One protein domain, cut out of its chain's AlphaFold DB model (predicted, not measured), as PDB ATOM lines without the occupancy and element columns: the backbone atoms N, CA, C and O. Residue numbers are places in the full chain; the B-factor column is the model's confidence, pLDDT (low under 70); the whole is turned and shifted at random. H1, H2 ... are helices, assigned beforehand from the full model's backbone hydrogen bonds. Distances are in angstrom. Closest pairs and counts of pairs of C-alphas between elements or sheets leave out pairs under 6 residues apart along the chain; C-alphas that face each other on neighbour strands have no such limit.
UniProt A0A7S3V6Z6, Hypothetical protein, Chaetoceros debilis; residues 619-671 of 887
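AT A GLANCE: This is residues 619 to 671 of the 887 residues of the protein "Hypothetical protein" of Chaetoceros debilis (UniProt A0A7S3V6Z6). This domain has little regular structure: a long stretch of loop, residues 629 to 650, swings in a wide arc from the short helix H1 on one side round to the tiny helix H2, which lies inside the arc. The last stretch, residues 655 to 671, folds back beside this arc. The printed part has 53 residues, with H1 then H2 and no named strand; its class is all helix, though the named elements hold only 12 residues. It is compact and rounded, with a radius of gyration of the C-alphas of 10.2 A and spans of 29 by 22 by 19 A.

HOW THE PARTS SIT: Start at H1, residues 621 to 628, where every O i to N i+4 pair is within hydrogen-bond range. H2, residues 651 to 654, is too short for such a pair; its one O i to N i+3 pair is within range. The two helices are close but not clearly touching: their closest C-alphas, of Trp 623 and Val 653, are 6.7 A apart.

IN THESE COORDINATES: Find C-alpha 621 at (-42.900, -26.961, 38.298); from there H1 runs 10.2 A to C-alpha 628. H2 ends at C-alpha 654, (-51.529, -38.099, 36.891), 5.1 A from its first.

THE WHOLE: The C-alphas of Glu 631 and Asp 642 are the two farthest apart, 29.8 A. The link from H1 to H2 is long, 22 residues. The printed part has no cut, and no printed residue is under 70 in pLDDT.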
ATOM      1  N   TYR A 619     -39.099 -27.774  32.831       87.94
ATOM      2  CA  TYR A 619     -40.339 -28.526  33.014       87.94
ATOM      3  C   TYR A 619     -41.369 -27.744  33.836       87.94
ATOM      4  O   TYR A 619     -41.032 -26.842  34.605       87.94
ATOM      5  N   ASN A 620     -42.643 -28.135  33.730       89.88
ATOM      6  CA  ASN A 620     -43.715 -27.574  34.549       89.88
ATOM      7  C   ASN A 620     -43.442 -27.829  36.053       89.88
ATOM      8  O   ASN A 620     -43.448 -28.989  36.478       89.88
ATOM      9  N   PRO A 621     -43.261 -26.787  36.892       90.62
ATOM     10  CA  PRO A 621     -42.900 -26.961  38.298       90.62
ATOM     11  C   PRO A 621     -44.008 -27.618  39.137       90.62
ATOM     12  O   PRO A 621     -43.708 -28.177  40.189       90.62
ATOM     13  N   LYS A 622     -45.273 -27.596  38.683       93.12
ATOM     14  CA  LYS A 622     -46.378 -28.355  39.297       93.12
ATOM     15  C   LYS A 622     -46.150 -29.863  39.151       93.12
ATOM     16  O   LYS A 622     -46.328 -30.605  40.110       93.12
ATOM     17  N   TRP A 623     -45.732 -30.301  37.962       93.12
ATOM     18  CA  TRP A 623     -45.487 -31.712  37.660       93.12
ATOM     19  C   TRP A 623     -44.186 -32.196  38.301       93.12
ATOM     20  O   TRP A 623     -44.205 -33.225  38.963       93.12
ATOM     21  N   VAL A 624     -43.096 -31.417  38.220       90.81
ATOM     22  CA  VAL A 624     -41.826 -31.754  38.896       90.81
ATOM     23  C   VAL A 624     -42.034 -31.946  40.399       90.81
ATOM     24  O   VAL A 624     -41.641 -32.977  40.924       90.81
ATOM     25  N   LYS A 625     -42.748 -31.036  41.081       91.19
ATOM     26  CA  LYS A 625     -43.062 -31.199  42.511       91.19
ATOM     27  C   LYS A 625     -43.917 -32.432  42.816       91.19
ATOM     28  O   LYS A 625     -43.728 -33.034  43.863       91.19
ATOM     29  N   ARG A 626     -44.845 -32.815  41.928       90.44
ATOM     30  CA  ARG A 626     -45.644 -34.043  42.088       90.44
ATOM     31  C   ARG A 626     -44.767 -35.297  41.960       90.44
ATOM     32  O   ARG A 626     -44.965 -36.238  42.713       90.44
ATOM     33  N   ILE A 627     -43.791 -35.280  41.050       89.19
ATOM     34  CA  ILE A 627     -42.797 -36.351  40.859       89.19
ATOM     35  C   ILE A 627     -41.839 -36.423  42.062       89.19
ATOM     36  O   ILE A 627     -41.578 -37.504  42.570       89.19
ATOM     37  N   GLU A 628     -41.345 -35.284  42.555       87.06
ATOM     38  CA  GLU A 628     -40.419 -35.210  43.700       87.06
ATOM     39  C   GLU A 628     -41.071 -35.536  45.058       87.06
ATOM     40  O   GLU A 628     -40.355 -35.856  46.003       87.06
ATOM     41  N   ALA A 629     -42.403 -35.450  45.165       87.38
ATOM     42  CA  ALA A 629     -43.167 -35.758  46.379       87.38
ATOM     43  C   ALA A 629     -43.751 -37.185  46.414       87.38
ATOM     44  O   ALA A 629     -44.362 -37.564  47.412       87.38
ATOM     45  N   ALA A 630     -43.599 -37.971  45.346       82.19
ATOM     46  CA  ALA A 630     -44.055 -39.356  45.300       82.19
ATOM     47  C   ALA A 630     -42.961 -40.290  45.845       82.19
ATOM     48  O   ALA A 630     -41.940 -40.514  45.198       82.19
ATOM     49  N   GLU A 631     -43.161 -40.842  47.045       73.12
ATOM     50  CA  GLU A 631     -42.200 -41.785  47.643       73.12
ATOM     51  C   GLU A 631     -42.232 -43.165  46.968       73.12
ATOM     52  O   GLU A 631     -41.200 -43.824  46.829       73.12
ATOM     53  N   ILE A 632     -43.422 -43.585  46.528       77.12
ATOM     54  CA  ILE A 632     -43.672 -44.822  45.791       77.12
ATOM     55  C   ILE A 632     -44.610 -44.487  44.625       77.12
ATOM     56  O   ILE A 632     -45.641 -43.842  44.812       77.12
ATOM     57  N   HIS A 633     -44.251 -44.935  43.424       85.19
ATOM     58  CA  HIS A 633     -45.065 -44.816  42.212       85.19
ATOM     59  C   HIS A 633     -45.685 -46.180  41.853       85.19
ATOM     60  O   HIS A 633     -45.121 -47.203  42.253       85.19
ATOM     61  N   PRO A 634     -46.772 -46.228  41.061       90.06
ATOM     62  CA  PRO A 634     -47.221 -47.459  40.403       90.06
ATOM     63  C   PRO A 634     -46.243 -47.896  39.300       90.06
ATOM     64  O   PRO A 634     -45.260 -47.206  39.002       90.06
ATOM     65  N   ALA A 635     -46.515 -49.026  38.654       88.56
ATOM     66  CA  ALA A 635     -45.824 -49.434  37.441       88.56
ATOM     67  C   ALA A 635     -45.922 -48.337  36.361       88.56
ATOM     68  O   ALA A 635     -46.964 -47.710  36.155       88.56
ATOM     69  N   PHE A 636     -44.817 -48.077  35.656       91.25
ATOM     70  CA  PHE A 636     -44.828 -47.116  34.554       91.25
ATOM     71  C   PHE A 636     -45.409 -47.761  33.296       91.25
ATOM     72  O   PHE A 636     -44.786 -48.639  32.686       91.25
ATOM     73  N   GLU A 637     -46.556 -47.248  32.870       90.88
ATOM     74  CA  GLU A 637     -47.159 -47.496  31.565       90.88
ATOM     75  C   GLU A 637     -47.006 -46.247  30.676       90.88
ATOM     76  O   GLU A 637     -47.197 -45.122  31.157       90.88
ATOM     77  N   PRO A 638     -46.640 -46.393  29.389       92.38
ATOM     78  CA  PRO A 638     -46.604 -45.261  28.475       92.38
ATOM     79  C   PRO A 638     -48.017 -44.741  28.202       92.38
ATOM     80  O   PRO A 638     -48.931 -45.522  27.957       92.38
ATOM     81  N   CYS A 639     -48.201 -43.422  28.210       91.62
ATOM     82  CA  CYS A 639     -49.484 -42.825  27.855       91.62
ATOM     83  C   CYS A 639     -49.761 -42.916  26.346       91.62
ATOM     84  O   CYS A 639     -48.892 -42.605  25.522       91.62
ATOM     85  N   ASP A 640     -50.998 -43.285  26.020       90.50
ATOM     86  CA  ASP A 640     -51.572 -43.274  24.678       90.50
ATOM     87  C   ASP A 640     -52.905 -42.515  24.736       90.50
ATOM     88  O   ASP A 640     -53.762 -42.832  25.563       90.50
ATOM     89  N   HIS A 641     -53.003 -41.420  23.979       87.94
ATOM     90  CA  HIS A 641     -54.158 -40.517  23.914       87.94
ATOM     91  C   HIS A 641     -53.941 -39.463  22.812       87.94
ATOM     92  O   HIS A 641     -52.832 -38.940  22.654       87.94
ATOM     93  N   ASP A 642     -54.997 -39.098  22.084       84.56
ATOM     94  CA  ASP A 642     -54.876 -38.250  20.886       84.56
ATOM     95  C   ASP A 642     -54.680 -36.756  21.193       84.56
ATOM     96  O   ASP A 642     -54.072 -36.033  20.407       84.56
ATOM     97  N   GLU A 643     -55.132 -36.278  22.354       85.44
ATOM     98  CA  GLU A 643     -54.912 -34.893  22.798       85.44
ATOM     99  C   GLU A 643     -53.503 -34.686  23.393       85.44
ATOM    100  O   GLU A 643     -52.941 -35.618  23.972       85.44
ATOM    101  N   PRO A 644     -52.917 -33.473  23.348       86.56
ATOM    102  CA  PRO A 644     -51.642 -33.183  24.010       86.56
ATOM    103  C   PRO A 644     -51.648 -33.488  25.523       86.56
ATOM    104  O   PRO A 644     -52.653 -33.316  26.213       86.56
ATOM    105  N   CYS A 645     -50.500 -33.900  26.076       90.69
ATOM    106  CA  CYS A 645     -50.396 -34.277  27.493       90.69
ATOM    107  C   CYS A 645     -50.688 -33.107  28.460       90.69
ATOM    108  O   CYS A 645     -49.870 -32.190  28.586       90.69
ATOM    109  N   SER A 646     -51.791 -33.194  29.210       91.06
ATOM    110  CA  SER A 646     -52.183 -32.274  30.289       91.06
ATOM    111  C   SER A 646     -52.311 -32.995  31.646       91.06
ATOM    112  O   SER A 646     -51.995 -34.181  31.754       91.06
ATOM    113  N   ASP A 647     -52.763 -32.297  32.696       90.38
ATOM    114  CA  ASP A 647     -53.129 -32.925  33.980       90.38
ATOM    115  C   ASP A 647     -54.388 -33.814  33.857       90.38
ATOM    116  O   ASP A 647     -54.553 -34.788  34.592       90.38
ATOM    117  N   GLU A 648     -55.261 -33.486  32.908       89.31
ATOM    118  CA  GLU A 648     -56.579 -34.074  32.674       89.31
ATOM    119  C   GLU A 648     -56.521 -35.243  31.683       89.31
ATOM    120  O   GLU A 648     -57.216 -36.240  31.884       89.31
ATOM    121  N   THR A 649     -55.666 -35.173  30.657       91.00
ATOM    122  CA  THR A 649     -55.536 -36.222  29.628       91.00
ATOM    123  C   THR A 649     -54.525 -37.298  30.027       91.00
ATOM    124  O   THR A 649     -54.816 -38.492  29.972       91.00
ATOM    125  N   CYS A 650     -53.346 -36.905  30.517       93.50
ATOM    126  CA  CYS A 650     -52.181 -37.784  30.521       93.50
ATOM    127  C   CYS A 650     -52.053 -38.665  31.775       93.50
ATOM    128  O   CYS A 650     -51.842 -38.164  32.882       93.50
ATOM    129  N   SER A 651     -52.070 -39.992  31.598       93.50
ATOM    130  CA  SER A 651     -51.819 -40.965  32.676       93.50
ATOM    131  C   SER A 651     -50.454 -40.766  33.346       93.50
ATOM    132  O   SER A 651     -50.376 -40.786  34.571       93.50
ATOM    133  N   CYS A 652     -49.393 -40.469  32.584       94.81
ATOM    134  CA  CYS A 652     -48.076 -40.183  33.157       94.81
ATOM    135  C   CYS A 652     -48.109 -38.952  34.083       94.81
ATOM    136  O   CYS A 652     -47.579 -39.006  35.186       94.81
ATOM    137  N   VAL A 653     -48.769 -37.856  33.684       94.31
ATOM    138  CA  VAL A 653     -48.857 -36.633  34.510       94.31
ATOM    139  C   VAL A 653     -49.647 -36.883  35.802       94.31
ATOM    140  O   VAL A 653     -49.260 -36.382  36.863       94.31
ATOM    141  N   LYS A 654     -50.724 -37.678  35.730       92.94
ATOM    142  CA  LYS A 654     -51.529 -38.099  36.891       92.94
ATOM    143  C   LYS A 654     -50.711 -38.962  37.854       92.94
ATOM    144  O   LYS A 654     -50.593 -38.613  39.025       92.94
ATOM    145  N   ASN A 655     -50.055 -40.003  37.338       92.44
ATOM    146  CA  ASN A 655     -49.279 -40.990  38.103       92.44
ATOM    147  C   ASN A 655     -47.867 -40.497  38.497       92.44
ATOM    148  O   ASN A 655     -46.983 -41.301  38.789       92.44
ATOM    149  N   ALA A 656     -47.644 -39.177  38.498       93.25
ATOM    150  CA  ALA A 656     -46.381 -38.544  38.873       93.25
ATOM    151  C   ALA A 656     -45.162 -39.069  38.081       93.25
ATOM    152  O   ALA A 656     -44.109 -39.356  38.641       93.25
ATOM    153  N   PHE A 657     -45.287 -39.161  36.756       94.12
ATOM    154  CA  PHE A 657     -44.224 -39.565  35.836       94.12
ATOM    155  C   PHE A 657     -43.935 -38.507  34.772       94.12
ATOM    156  O   PHE A 657     -44.845 -37.877  34.236       94.12
ATOM    157  N   PHE A 658     -42.668 -38.407  34.363       94.81
ATOM    158  CA  PHE A 658     -42.314 -37.836  33.063       94.81
ATOM    159  C   PHE A 658     -42.707 -38.792  31.929       94.81
ATOM    160  O   PHE A 658     -42.481 -40.002  32.029       94.81
ATOM    161  N   CYS A 659     -43.199 -38.248  30.817       94.00
ATOM    162  CA  CYS A 659     -43.384 -39.007  29.582       94.00
ATOM    163  C   CYS A 659     -42.025 -39.463  29.017       94.00
ATOM    164  O   CYS A 659     -40.985 -38.838  29.251       94.00
ATOM    165  N   THR A 660     -42.025 -40.556  28.256       93.00
ATOM    166  CA  THR A 660     -40.814 -41.165  27.685       93.00
ATOM    167  C   THR A 660     -40.953 -41.380  26.179       93.00
ATOM    168  O   THR A 660     -42.015 -41.165  25.600       93.00
ATOM    169  N   LYS A 661     -39.885 -41.869  25.538       89.38
ATOM    170  CA  LYS A 661     -39.846 -42.286  24.122       89.38
ATOM    171  C   LYS A 661     -40.789 -43.447  23.757       89.38
ATOM    172  O   LYS A 661     -40.836 -43.837  22.597       89.38
ATOM    173  N   HIS A 662     -41.488 -44.012  24.740       89.62
ATOM    174  CA  HIS A 662     -42.486 -45.064  24.553       89.62
ATOM    175  C   HIS A 662     -43.928 -44.533  24.599       89.62
ATOM    176  O   HIS A 662     -44.838 -45.267  24.239       89.62
ATOM    177  N   CYS A 663     -44.144 -43.284  25.033       90.88
ATOM    178  CA  CYS A 663     -45.452 -42.625  25.015       90.88
ATOM    179  C   CYS A 663     -45.807 -42.161  23.595       90.88
ATOM    180  O   CYS A 663     -44.908 -41.780  22.841       90.88
ATOM    181  N   ALA A 664     -47.096 -42.095  23.255       88.31
ATOM    182  CA  ALA A 664     -47.565 -41.751  21.908       88.31
ATOM    183  C   ALA A 664     -47.038 -40.398  21.405       88.31
ATOM    184  O   ALA A 664     -46.361 -40.336  20.382       88.31
ATOM    185  N   TRP A 665     -47.223 -39.342  22.204       87.06
ATOM    186  CA  TRP A 665     -46.736 -37.984  21.923       87.06
ATOM    187  C   TRP A 665     -45.206 -37.815  21.953       87.06
ATOM    188  O   TRP A 665     -44.699 -36.763  21.556       87.06
ATOM    189  N   GLY A 666     -44.460 -38.813  22.442       87.62
ATOM    190  CA  GLY A 666     -42.996 -38.817  22.473       87.62
ATOM    191  C   GLY A 666     -42.372 -37.473  22.877       87.62
ATOM    192  O   GLY A 666     -42.749 -36.872  23.885       87.62
ATOM    193  N   LYS A 667     -41.417 -37.001  22.064       86.19
ATOM    194  CA  LYS A 667     -40.620 -35.775  22.281       86.19
ATOM    195  C   LYS A 667     -41.385 -34.443  22.151       86.19
ATOM    196  O   LYS A 667     -40.855 -33.427  22.613       86.19
ATOM    197  N   GLU A 668     -42.608 -34.440  21.610       85.56
ATOM    198  CA  GLU A 668     -43.483 -33.250  21.590       85.56
ATOM    199  C   GLU A 668     -44.217 -33.029  22.920       85.56
ATOM    200  O   GLU A 668     -44.632 -31.911  23.233       85.56
ATOM    201  N   SER A 669     -44.345 -34.060  23.764       88.19
ATOM    202  CA  SER A 669     -44.955 -33.878  25.080       88.19
ATOM    203  C   SER A 669     -44.162 -32.866  25.916       88.19
ATOM    204  O   SER A 669     -42.966 -33.033  26.173       88.19
ATOM    205  N   ARG A 670     -44.851 -31.850  26.452       88.75
ATOM    206  CA  ARG A 670     -44.278 -30.887  27.417       88.75
ATOM    207  C   ARG A 670     -43.817 -31.554  28.726       88.75
ATOM    208  O   ARG A 670     -43.121 -30.929  29.519       88.75
ATOM    209  N   ASN A 671     -44.192 -32.819  28.941       92.88
ATOM    210  CA  ASN A 671     -43.784 -33.663  30.062       92.88
ATOM    211  C   ASN A 671     -42.682 -34.687  29.689       92.88
ATOM    212  O   ASN A 671     -42.319 -35.529  30.507       92.88
TER     213      ASN A 671